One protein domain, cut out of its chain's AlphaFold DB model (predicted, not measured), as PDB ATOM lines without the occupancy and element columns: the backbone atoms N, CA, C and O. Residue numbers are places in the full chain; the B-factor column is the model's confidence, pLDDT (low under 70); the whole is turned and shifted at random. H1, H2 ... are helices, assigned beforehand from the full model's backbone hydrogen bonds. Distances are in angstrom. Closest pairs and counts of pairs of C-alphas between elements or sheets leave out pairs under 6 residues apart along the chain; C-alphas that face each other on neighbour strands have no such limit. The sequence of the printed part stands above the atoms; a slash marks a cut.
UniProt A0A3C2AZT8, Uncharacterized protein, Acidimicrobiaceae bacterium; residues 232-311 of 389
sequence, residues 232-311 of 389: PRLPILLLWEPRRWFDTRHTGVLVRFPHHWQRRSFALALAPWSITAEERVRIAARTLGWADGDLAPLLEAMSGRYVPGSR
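What this domain is: This is residues 232 to 311 of the 389 residues of an uncharacterized protein of Acidimicrobiaceae bacterium (UniProt A0A3C2AZT8). Four helices, H3 to H6, stand side by side as a small up-and-down bundle, and the short H1 and H2 pack on H4. The printed part has 80 residues, H1 to H6 in order, no named strand: all helix. It is compact, with a radius of gyration of the C-alphas of 11.4 A, spanning 28 by 28 by 23 A.

How they stand to each other: H1, residues 235 to 240, touches the hub H4, residues 260 to 270; their closest C-alphas, Leu 239 and Phe 266, are 6.0 A apart. H3, residues 251 to 256, and H4 form a hairpin, closest C-alphas Leu 254 and Arg 263, 5.6 A. Every O i to N i+4 pair is within hydrogen-bond range in H1 and H4.

Where its parts are: C-alpha 235 is at (-98.951, 92.413, 11.635). H2 is residues 242 to 245, H5 275 to 288, 19.7 A long, and H6 292 to 302, ending at (-109.998, 86.881, -1.544).

The domain as a whole: The printed part has no cut, the five links are tight, and residues 306 to 308 have pLDDT under 70.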
ATOM      1  N   PRO A 232    -101.636  97.519  12.098       94.50
ATOM      2  CA  PRO A 232    -100.582  98.473  11.751       94.50
ATOM      3  C   PRO A 232     -99.311  98.379  12.603       94.50
ATOM      4  O   PRO A 232     -98.305  98.969  12.217       94.50
ATOM      5  N   ARG A 233     -99.336  97.690  13.750       92.06
ATOM      6  CA  ARG A 233     -98.226  97.669  14.721       92.06
ATOM      7  C   ARG A 233     -97.509  96.331  14.795       92.06
ATOM      8  O   ARG A 233     -96.286  96.290  14.754       92.06
ATOM      9  N   LEU A 234     -98.274  95.250  14.878       93.44
ATOM     10  CA  LEU A 234     -97.802  93.876  15.018       93.44
ATOM     11  C   LEU A 234     -98.493  92.964  13.991       93.44
ATOM     12  O   LEU A 234     -99.208  92.035  14.365       93.44
ATOM     13  N   PRO A 235     -98.294  93.198  12.679       94.44
ATOM     14  CA  PRO A 235     -98.951  92.413  11.635       94.44
ATOM     15  C   PRO A 235     -98.604  90.919  11.703       94.44
ATOM     16  O   PRO A 235     -99.484  90.089  11.488       94.44
ATOM     17  N   ILE A 236     -97.360  90.573  12.060       93.00
ATOM     18  CA  ILE A 236     -96.879  89.182  12.167       93.00
ATOM     19  C   ILE A 236     -97.744  88.373  13.144       93.00
ATOM     20  O   ILE A 236     -98.112  87.239  12.845       93.00
ATOM     21  N   LEU A 237     -98.147  88.981  14.268       94.31
ATOM     22  CA  LEU A 237     -99.027  88.361  15.262       94.31
ATOM     23  C   LEU A 237    -100.327  87.857  14.621       94.31
ATOM     24  O   LEU A 237    -100.745  86.727  14.851       94.31
ATOM     25  N   LEU A 238    -100.941  88.690  13.776       96.44
ATOM     26  CA  LEU A 238    -102.228  88.399  13.141       96.44
ATOM     27  C   LEU A 238    -102.095  87.480  11.920       96.44
ATOM     28  O   LEU A 238    -103.047  86.782  11.574       96.44
ATOM     29  N   LEU A 239    -100.941  87.497  11.250       95.94
ATOM     30  CA  LEU A 239    -100.667  86.688  10.060       95.94
ATOM     31  C   LEU A 239    -100.209  85.266  10.402       95.94
ATOM     32  O   LEU A 239    -100.378  84.368   9.575       95.94
ATOM     33  N   TRP A 240     -99.689  85.038  11.611       95.06
ATOM     34  CA  TRP A 240     -99.246  83.713  12.039       95.06
ATOM     35  C   TRP A 240    -100.405  82.709  12.103       95.06
ATOM     36  O   TRP A 240    -100.344  81.646  11.494       95.06
ATOM     37  N   GLU A 241    -101.503  83.046  12.782       92.50
ATOM     38  CA  GLU A 241    -102.678  82.166  12.912       92.50
ATOM     39  C   GLU A 241    -104.001  82.914  12.702       92.50
ATOM     40  O   GLU A 241    -104.881  82.895  13.562       92.50
ATOM     41  N   PRO A 242    -104.220  83.542  11.534       94.38
ATOM     42  CA  PRO A 242    -105.385  84.397  11.311       94.38
ATOM     43  C   PRO A 242    -106.706  83.652  11.535       94.38
ATOM     44  O   PRO A 242    -107.650  84.216  12.076       94.38
ATOM     45  N   ARG A 243    -106.767  82.359  11.187       93.44
ATOM     46  CA  ARG A 243    -107.961  81.513  11.357       93.44
ATOM     47  C   ARG A 243    -108.320  81.199  12.803       93.44
ATOM     48  O   ARG A 243    -109.445  80.780  13.053       93.44
ATOM     49  N   ARG A 244    -107.380  81.357  13.738       94.06
ATOM     50  CA  ARG A 244    -107.652  81.162  15.164       94.06
ATOM     51  C   ARG A 244    -108.585  82.249  15.690       94.06
ATOM     52  O   ARG A 244    -109.463  81.962  16.497       94.06
ATOM     53  N   TRP A 245    -108.422  83.479  15.203       95.44
ATOM     54  CA  TRP A 245    -109.102  84.653  15.759       95.44
ATOM     55  C   TRP A 245    -110.099  85.310  14.809       95.44
ATOM     56  O   TRP A 245    -111.024  85.981  15.272       95.44
ATOM     57  N   PHE A 246    -109.934  85.122  13.500       97.00
ATOM     58  CA  PHE A 246    -110.653  85.875  12.482       97.00
ATOM     59  C   PHE A 246    -111.336  84.985  11.445       97.00
ATOM     60  O   PHE A 246    -110.984  83.833  11.201       97.00
ATOM     61  N   ASP A 247    -112.318  85.594  10.794       94.94
ATOM     62  CA  ASP A 247    -113.045  85.061   9.649       94.94
ATOM     63  C   ASP A 247    -113.234  86.161   8.590       94.94
ATOM     64  O   ASP A 247    -112.857  87.321   8.783       94.94
ATOM     65  N   THR A 248    -113.893  85.830   7.482       94.69
ATOM     66  CA  THR A 248    -114.088  86.737   6.339       94.69
ATOM     67  C   THR A 248    -114.981  87.956   6.624       94.69
ATOM     68  O   THR A 248    -115.204  88.777   5.737       94.69
ATOM     69  N   ARG A 249    -115.574  88.081   7.820       93.56
ATOM     70  CA  ARG A 249    -116.357  89.263   8.227       93.56
ATOM     71  C   ARG A 249    -115.469  90.383   8.767       93.56
ATOM     72  O   ARG A 249    -115.910  91.532   8.771       93.56
ATOM     73  N   HIS A 250    -114.233  90.068   9.153       95.38
ATOM     74  CA  HIS A 250    -113.261  90.979   9.762       95.38
ATOM     75  C   HIS A 250    -112.538  91.829   8.705       95.38
ATOM     76  O   HIS A 250    -111.311  91.902   8.632       95.38
ATOM     77  N   THR A 251    -113.316  92.476   7.831       95.12
ATOM     78  CA  THR A 251    -112.780  93.351   6.779       95.12
ATOM     79  C   THR A 251    -112.063  94.569   7.362       95.12
ATOM     80  O   THR A 251    -111.190  95.117   6.699       95.12
ATOM     81  N   GLY A 252    -112.419  94.987   8.586       93.50
ATOM     82  CA  GLY A 252    -111.781  96.096   9.299       93.50
ATOM     83  C   GLY A 252    -110.307  95.827   9.596       93.50
ATOM     84  O   GLY A 252    -109.470  96.682   9.324       93.50
ATOM     85  N   VAL A 253    -109.982  94.613  10.049       97.12
ATOM     86  CA  VAL A 253    -108.597  94.165  10.263       97.12
ATOM     87  C   VAL A 253    -107.818  94.167   8.947       97.12
ATOM     88  O   VAL A 253    -106.755  94.780   8.850       97.12
ATOM     89  N   LEU A 254    -108.387  93.560   7.897       96.88
ATOM     90  CA  LEU A 254    -107.745  93.449   6.584       96.88
ATOM     91  C   LEU A 254    -107.329  94.816   6.023       96.88
ATOM     92  O   LEU A 254    -106.220  94.962   5.519       96.88
ATOM     93  N   VAL A 255    -108.189  95.834   6.107       95.50
ATOM     94  CA  VAL A 255    -107.895  97.151   5.508       95.50
ATOM     95  C   VAL A 255    -106.899  97.986   6.316       95.50
ATOM     96  O   VAL A 255    -106.429  99.008   5.817       95.50
ATOM     97  N   ARG A 256    -106.574  97.570   7.546       95.81
ATOM     98  CA  ARG A 256    -105.643  98.267   8.445       95.81
ATOM     99  C   ARG A 256    -104.199  97.800   8.318       95.81
ATOM    100  O   ARG A 256    -103.313  98.532   8.751       95.81
ATOM    101  N   PHE A 257    -103.944  96.645   7.698       95.81
ATOM    102  CA  PHE A 257    -102.575  96.235   7.393       95.81
ATOM    103  C   PHE A 257    -101.895  97.279   6.497       95.81
ATOM    104  O   PHE A 257    -102.494  97.676   5.492       95.81
ATOM    105  N   PRO A 258    -100.668  97.720   6.817       92.62
ATOM    106  CA  PRO A 258    -100.000  98.804   6.105       92.62
ATOM    107  C   PRO A 258     -99.535  98.389   4.706       92.62
ATOM    108  O   PRO A 258     -99.700  99.158   3.753       92.62
ATOM    109  N   HIS A 259     -99.042  97.160   4.538       91.62
ATOM    110  CA  HIS A 259     -98.460  96.702   3.274       91.62
ATOM    111  C   HIS A 259     -99.427  95.839   2.452       91.62
ATOM    112  O   HIS A 259    -100.235  95.078   2.984       91.62
ATOM    113  N   HIS A 260     -99.347  95.945   1.121       90.19
ATOM    114  CA  HIS A 260    -100.235  95.217   0.207       90.19
ATOM    115  C   HIS A 260    -100.075  93.694   0.327       90.19
ATOM    116  O   HIS A 260    -101.070  92.970   0.292       90.19
ATOM    117  N   TRP A 261     -98.850  93.203   0.537       90.25
ATOM    118  CA  TRP A 261     -98.584  91.776   0.714       90.25
ATOM    119  C   TRP A 261     -99.209  91.227   2.003       90.25
ATOM    120  O   TRP A 261     -99.687  90.095   2.004       90.25
ATOM    121  N   GLN A 262     -99.291  92.030   3.073       94.94
ATOM    122  CA  GLN A 262     -99.928  91.641   4.340       94.94
ATOM    123  C   GLN A 262    -101.433  91.497   4.152       94.94
ATOM    124  O   GLN A 262    -102.018  90.486   4.536       94.94
ATOM    125  N   ARG A 263    -102.054  92.471   3.470       94.81
ATOM    126  CA  ARG A 263    -103.472  92.412   3.085       94.81
ATOM    127  C   ARG A 263    -103.764  91.152   2.273       94.81
ATOM    128  O   ARG A 263    -104.721  90.439   2.563       94.81
ATOM    129  N   ARG A 264    -102.913  90.857   1.284       92.56
ATOM    130  CA  ARG A 264    -103.018  89.658   0.441       92.56
ATOM    131  C   ARG A 264    -102.835  88.374   1.250       92.56
ATOM    132  O   ARG A 264    -103.614  87.447   1.067       92.56
ATOM    133  N   SER A 265    -101.860  88.323   2.151       94.00
ATOM    134  CA  SER A 265    -101.570  87.144   2.977       94.00
ATOM    135  C   SER A 265    -102.706  86.839   3.947       94.00
ATOM    136  O   SER A 265    -103.182  85.708   3.996       94.00
ATOM    137  N   PHE A 266    -103.233  87.861   4.625       95.88
ATOM    138  CA  PHE A 266    -104.418  87.728   5.472       95.88
ATOM    139  C   PHE A 266    -105.644  87.268   4.667       95.88
ATOM    140  O   PHE A 266    -106.379  86.374   5.093       95.88
ATOM    141  N   ALA A 267    -105.846  87.830   3.469       94.81
ATOM    142  CA  ALA A 267    -106.927  87.425   2.578       94.81
ATOM    143  C   ALA A 267    -106.799  85.961   2.130       94.81
ATOM    144  O   ALA A 267    -107.778  85.224   2.234       94.81
ATOM    145  N   LEU A 268    -105.610  85.534   1.685       92.12
ATOM    146  CA  LEU A 268    -105.320  84.153   1.275       92.12
ATOM    147  C   LEU A 268    -105.559  83.170   2.418       92.12
ATOM    148  O   LEU A 268    -106.194  82.132   2.218       92.12
ATOM    149  N   ALA A 269    -105.092  83.514   3.617       93.25
ATOM    150  CA  ALA A 269    -105.234  82.662   4.782       93.25
ATOM    151  C   ALA A 269    -106.708  82.421   5.137       93.25
ATOM    152  O   ALA A 269    -107.064  81.302   5.496       93.25
ATOM    153  N   LEU A 270    -107.579  83.427   4.992       94.19
ATOM    154  CA  LEU A 270    -109.010  83.339   5.322       94.19
ATOM    155  C   LEU A 270    -109.925  83.012   4.134       94.19
ATOM    156  O   LEU A 270    -111.138  82.918   4.306       94.19
ATOM    157  N   ALA A 271    -109.376  82.863   2.928       91.38
ATOM    158  CA  ALA A 271    -110.166  82.632   1.729       91.38
ATOM    159  C   ALA A 271    -111.014  81.339   1.811       91.38
ATOM    160  O   ALA A 271    -110.667  80.401   2.537       91.38
ATOM    161  N   PRO A 272    -112.067  81.198   0.987       93.06
ATOM    162  CA  PRO A 272    -112.648  82.220   0.115       93.06
ATOM    163  C   PRO A 272    -113.522  83.213   0.893       93.06
ATOM    164  O   PRO A 272    -114.214  82.846   1.839       93.06
ATOM    165  N   TRP A 273    -113.524  84.472   0.462       95.69
ATOM    166  CA  TRP A 273    -114.335  85.534   1.052       95.69
ATOM    167  C   TRP A 273    -115.700  85.635   0.373       95.69
ATOM    168  O   TRP A 273    -115.878  85.303  -0.797       95.69
ATOM    169  N   SER A 274    -116.692  86.124   1.119       95.06
ATOM    170  CA  SER A 274    -118.008  86.418   0.546       95.06
ATOM    171  C   SER A 274    -117.972  87.665  -0.344       95.06
ATOM    172  O   SER A 274    -117.244  88.619  -0.067       95.06
ATOM    173  N   ILE A 275    -118.863  87.719  -1.338       94.06
ATOM    174  CA  ILE A 275    -119.063  88.897  -2.201       94.06
ATOM    175  C   ILE A 275    -119.358  90.158  -1.368       94.06
ATOM    176  O   ILE A 275    -118.898  91.251  -1.688       94.06
ATOM    177  N   THR A 276    -120.098  90.019  -0.261       95.94
ATOM    178  CA  THR A 276    -120.382  91.132   0.658       95.94
ATOM    179  C   THR A 276    -119.111  91.680   1.300       95.94
ATOM    180  O   THR A 276    -118.975  92.893   1.452       95.94
ATOM    181  N   ALA A 277    -118.182  90.806   1.680       96.38
ATOM    182  CA  ALA A 277    -116.913  91.226   2.253       96.38
ATOM    183  C   ALA A 277    -115.999  91.861   1.193       96.38
ATOM    184  O   ALA A 277    -115.413  92.907   1.459       96.38
ATOM    185  N   GLU A 278    -115.954  91.308  -0.025       95.75
ATOM    186  CA  GLU A 278    -115.260  91.936  -1.159       95.75
ATOM    187  C   GLU A 278    -115.767  93.358  -1.432       95.75
ATOM    188  O   GLU A 278    -114.962  94.275  -1.585       95.75
ATOM    189  N   GLU A 279    -117.084  93.586  -1.445       95.81
ATOM    190  CA  GLU A 279    -117.619  94.930  -1.696       95.81
ATOM    191  C   GLU A 279    -117.256  95.915  -0.576       95.81
ATOM    192  O   GLU A 279    -116.913  97.063  -0.857       95.81
ATOM    193  N   ARG A 280    -117.236  95.475   0.690       96.00
ATOM    194  CA  ARG A 280    -116.742  96.306   1.806       96.00
ATOM    195  C   ARG A 280    -115.280  96.700   1.612       96.00
ATOM    196  O   ARG A 280    -114.940  97.862   1.824       96.00
ATOM    197  N   VAL A 281    -114.437  95.768   1.163       95.81
ATOM    198  CA  VAL A 281    -113.028  96.047   0.849       95.81
ATOM    199  C   VAL A 281    -112.912  97.020  -0.323       95.81
ATOM    200  O   VAL A 281    -112.127  97.958  -0.241       95.81
ATOM    201  N   ARG A 282    -113.732  96.890  -1.374       95.50
ATOM    202  CA  ARG A 282    -113.757  97.859  -2.487       95.50
ATOM    203  C   ARG A 282    -114.163  99.258  -2.030       95.50
ATOM    204  O   ARG A 282    -113.556 100.234  -2.462       95.50
ATOM    205  N   ILE A 283    -115.174  99.372  -1.165       95.62
ATOM    206  CA  ILE A 283    -115.577 100.655  -0.573       95.62
ATOM    207  C   ILE A 283    -114.408 101.250   0.214       95.62
ATOM    208  O   ILE A 283    -114.038 102.394  -0.036       95.62
ATOM    209  N   ALA A 284    -113.794 100.466   1.102       94.06
ATOM    210  CA  ALA A 284    -112.665 100.916   1.907       94.06
ATOM    211  C   ALA A 284    -111.468 101.340   1.043       94.06
ATOM    212  O   ALA A 284    -110.928 102.420   1.253       94.06
ATOM    213  N   ALA A 285    -111.103 100.553   0.028       93.44
ATOM    214  CA  ALA A 285    -110.022 100.864  -0.905       93.44
ATOM    215  C   ALA A 285    -110.261 102.188  -1.647       93.44
ATOM    216  O   ALA A 285    -109.349 103.005  -1.751       93.44
ATOM    217  N   ARG A 286    -111.502 102.450  -2.094       93.38
ATOM    218  CA  ARG A 286    -111.886 103.741  -2.696       93.38
ATOM    219  C   ARG A 286    -111.757 104.894  -1.704       93.38
ATOM    220  O   ARG A 286    -111.243 105.947  -2.062       93.38
ATOM    221  N   THR A 287    -112.220 104.707  -0.469       93.06
ATOM    222  CA  THR A 287    -112.146 105.733   0.583       93.06
ATOM    223  C   THR A 287    -110.705 106.037   0.995       93.06
ATOM    224  O   THR A 287    -110.377 107.193   1.245       93.06
ATOM    225  N   LEU A 288    -109.849 105.017   1.047       90.00
ATOM    226  CA  LEU A 288    -108.436 105.129   1.415       90.00
ATOM    227  C   LEU A 288    -107.530 105.510   0.232       90.00
ATOM    228  O   LEU A 288    -106.352 105.783   0.444       90.00
ATOM    229  N   GLY A 289    -108.058 105.538  -0.996       90.00
ATOM    230  CA  GLY A 289    -107.312 105.917  -2.196       90.00
ATOM    231  C   GLY A 289    -106.228 104.914  -2.597       90.00
ATOM    232  O   GLY A 289    -105.145 105.327  -3.004       90.00
ATOM    233  N   TRP A 290    -106.484 103.611  -2.453       89.44
ATOM    234  CA  TRP A 290    -105.533 102.574  -2.871       89.44
ATOM    235  C   TRP A 290    -105.340 102.563  -4.390       89.44
ATOM    236  O   TRP A 290    -106.270 102.847  -5.145       89.44
ATOM    237  N   ALA A 291    -104.134 102.202  -4.836       84.75
ATOM    238  CA  ALA A 291    -103.851 102.038  -6.254       84.75
ATOM    239  C   ALA A 291    -104.608 100.829  -6.828       84.75
ATOM    240  O   ALA A 291    -104.748  99.798  -6.165       84.75
ATOM    241  N   ASP A 292    -105.029 100.909  -8.093       77.06
ATOM    242  CA  ASP A 292    -105.714  99.796  -8.773       77.06
ATOM    243  C   ASP A 292    -104.858  98.516  -8.800       77.06
ATOM    244  O   ASP A 292    -105.383  97.405  -8.692       77.06
ATOM    245  N   GLY A 293    -103.530  98.682  -8.868       82.00
ATOM    246  CA  GLY A 293    -102.548  97.596  -8.798       82.00
ATOM    247  C   GLY A 293    -102.496  96.864  -7.453       82.00
ATOM    248  O   GLY A 293    -102.032  95.730  -7.420       82.00
ATOM    249  N   ASP A 294    -103.023  97.451  -6.374       84.25
ATOM    250  CA  ASP A 294    -103.101  96.806  -5.057       84.25
ATOM    251  C   ASP A 294    -104.428  96.057  -4.867       84.25
ATOM    252  O   ASP A 294    -104.477  95.004  -4.228       84.25
ATOM    253  N   LEU A 295    -105.526  96.596  -5.412       90.94
ATOM    254  CA  LEU A 295    -106.869  96.056  -5.195       90.94
ATOM    255  C   LEU A 295    -107.127  94.786  -6.013       90.94
ATOM    256  O   LEU A 295    -107.717  93.843  -5.489       90.94
ATOM    257  N   ALA A 296    -106.702  94.735  -7.279       89.38
ATOM    258  CA  ALA A 296    -106.966  93.570  -8.125       89.38
ATOM    259  C   ALA A 296    -106.311  92.274  -7.591       89.38
ATOM    260  O   ALA A 296    -107.041  91.294  -7.417       89.38
ATOM    261  N   PRO A 297    -105.011  92.253  -7.220       88.38
ATOM    262  CA  PRO A 297    -104.384  91.062  -6.634       88.38
ATOM    263  C   PRO A 297    -104.988  90.662  -5.283       88.38
ATOM    264  O   PRO A 297    -105.040  89.480  -4.939       88.38
ATOM    265  N   LEU A 298    -105.464  91.639  -4.507       92.69
ATOM    266  CA  LEU A 298    -106.149  91.385  -3.245       92.69
ATOM    267  C   LEU A 298    -107.499  90.692  -3.464       92.69
ATOM    268  O   LEU A 298    -107.783  89.700  -2.800       92.69
ATOM    269  N   LEU A 299    -108.320  91.176  -4.401       92.88
ATOM    270  CA  LEU A 299    -109.602  90.543  -4.730       92.88
ATOM    271  C   LEU A 299    -109.406  89.129  -5.296       92.88
ATOM    272  O   LEU A 299    -110.188  88.228  -5.000       92.88
ATOM    273  N   GLU A 300    -108.334  88.904  -6.056       90.06
ATOM    274  CA  GLU A 300    -107.974  87.566  -6.525       90.06
ATOM    275  C   GLU A 300    -107.644  86.629  -5.352       90.06
ATOM    276  O   GLU A 300    -108.211  85.538  -5.261       90.06
ATOM    277  N   ALA A 301    -106.824  87.084  -4.398       90.75
ATOM    278  CA  ALA A 301    -106.543  86.353  -3.162       90.75
ATOM    279  C   ALA A 301    -107.810  86.063  -2.343       90.75
ATOM    280  O   ALA A 301    -107.990  84.947  -1.853       90.75
ATOM    281  N   MET A 302    -108.717  87.038  -2.235       93.81
ATOM    282  CA  MET A 302    -109.998  86.881  -1.544       93.81
ATOM    283  C   MET A 302    -110.873  85.792  -2.178       93.81
ATOM    284  O   MET A 302    -111.541  85.054  -1.456       93.81
ATOM    285  N   SER A 303    -110.826  85.628  -3.503       89.12
ATOM    286  CA  SER A 303    -111.607  84.604  -4.209       89.12
ATOM    287  C   SER A 303    -111.170  83.164  -3.902       89.12
ATOM    288  O   SER A 303    -111.905  82.220  -4.196       89.12
ATOM    289  N   GLY A 304    -109.974  82.974  -3.331       79.88
ATOM    290  CA  GLY A 304    -109.388  81.658  -3.066       79.88
ATOM    291  C   GLY A 304    -108.899  80.922  -4.315       79.88
ATOM    292  O   GLY A 304    -108.543  79.748  -4.223       79.88
ATOM    293  N   ARG A 305    -108.873  81.583  -5.478       75.00
ATOM    294  CA  ARG A 305    -108.253  81.036  -6.690       75.00
ATOM    295  C   ARG A 305    -106.738  80.982  -6.522       75.00
ATOM    296  O   ARG A 305    -106.152  81.821  -5.844       75.00
ATOM    297  N   TYR A 306    -106.111  79.991  -7.155       68.00
ATOM    298  CA  TYR A 306    -104.655  79.922  -7.217       68.00
ATOM    299  C   TYR A 306    -104.115  81.178  -7.899       68.00
ATOM    300  O   TYR A 306    -104.457  81.445  -9.050       68.00
ATOM    301  N   VAL A 307    -103.252  81.905  -7.194       66.75
ATOM    302  CA  VAL A 307    -102.557  83.076  -7.731       66.75
ATOM    303  C   VAL A 307    -101.079  82.720  -7.885       66.75
ATOM    304  O   VAL A 307    -100.477  82.255  -6.914       66.75
ATOM    305  N   PRO A 308    -100.443  82.930  -9.046       65.12
ATOM    306  CA  PRO A 308     -98.992  82.809  -9.161       65.12
ATOM    307  C   PRO A 308     -98.264  83.604  -8.058       65.12
ATOM    308  O   PRO A 308     -98.692  84.696  -7.666       65.12
ATOM    309  N   GLY A 309     -97.210  83.016  -7.483       70.50
ATOM    310  CA  GLY A 309     -96.503  83.596  -6.332       70.50
ATOM    311  C   GLY A 309     -97.310  83.616  -5.023       70.50
ATOM    312  O   GLY A 309     -97.057  84.453  -4.169       70.50
ATOM    313  N   SER A 310     -98.318  82.748  -4.866       74.75
ATOM    314  CA  SER A 310     -99.005  82.493  -3.578       74.75
ATOM    315  C   SER A 310     -98.460  81.265  -2.841       74.75
ATOM    316  O   SER A 310     -99.134  80.705  -1.982       74.75
ATOM    317  N   ARG A 311     -97.258  80.813  -3.207       83.12
ATOM    318  CA  ARG A 311     -96.519  79.737  -2.548       83.12
ATOM    319  C   ARG A 311     -95.014  79.974  -2.714       83.12
ATOM    320  O   ARG A 311     -94.650  80.546  -3.746       83.12
TER     321      ARG A 311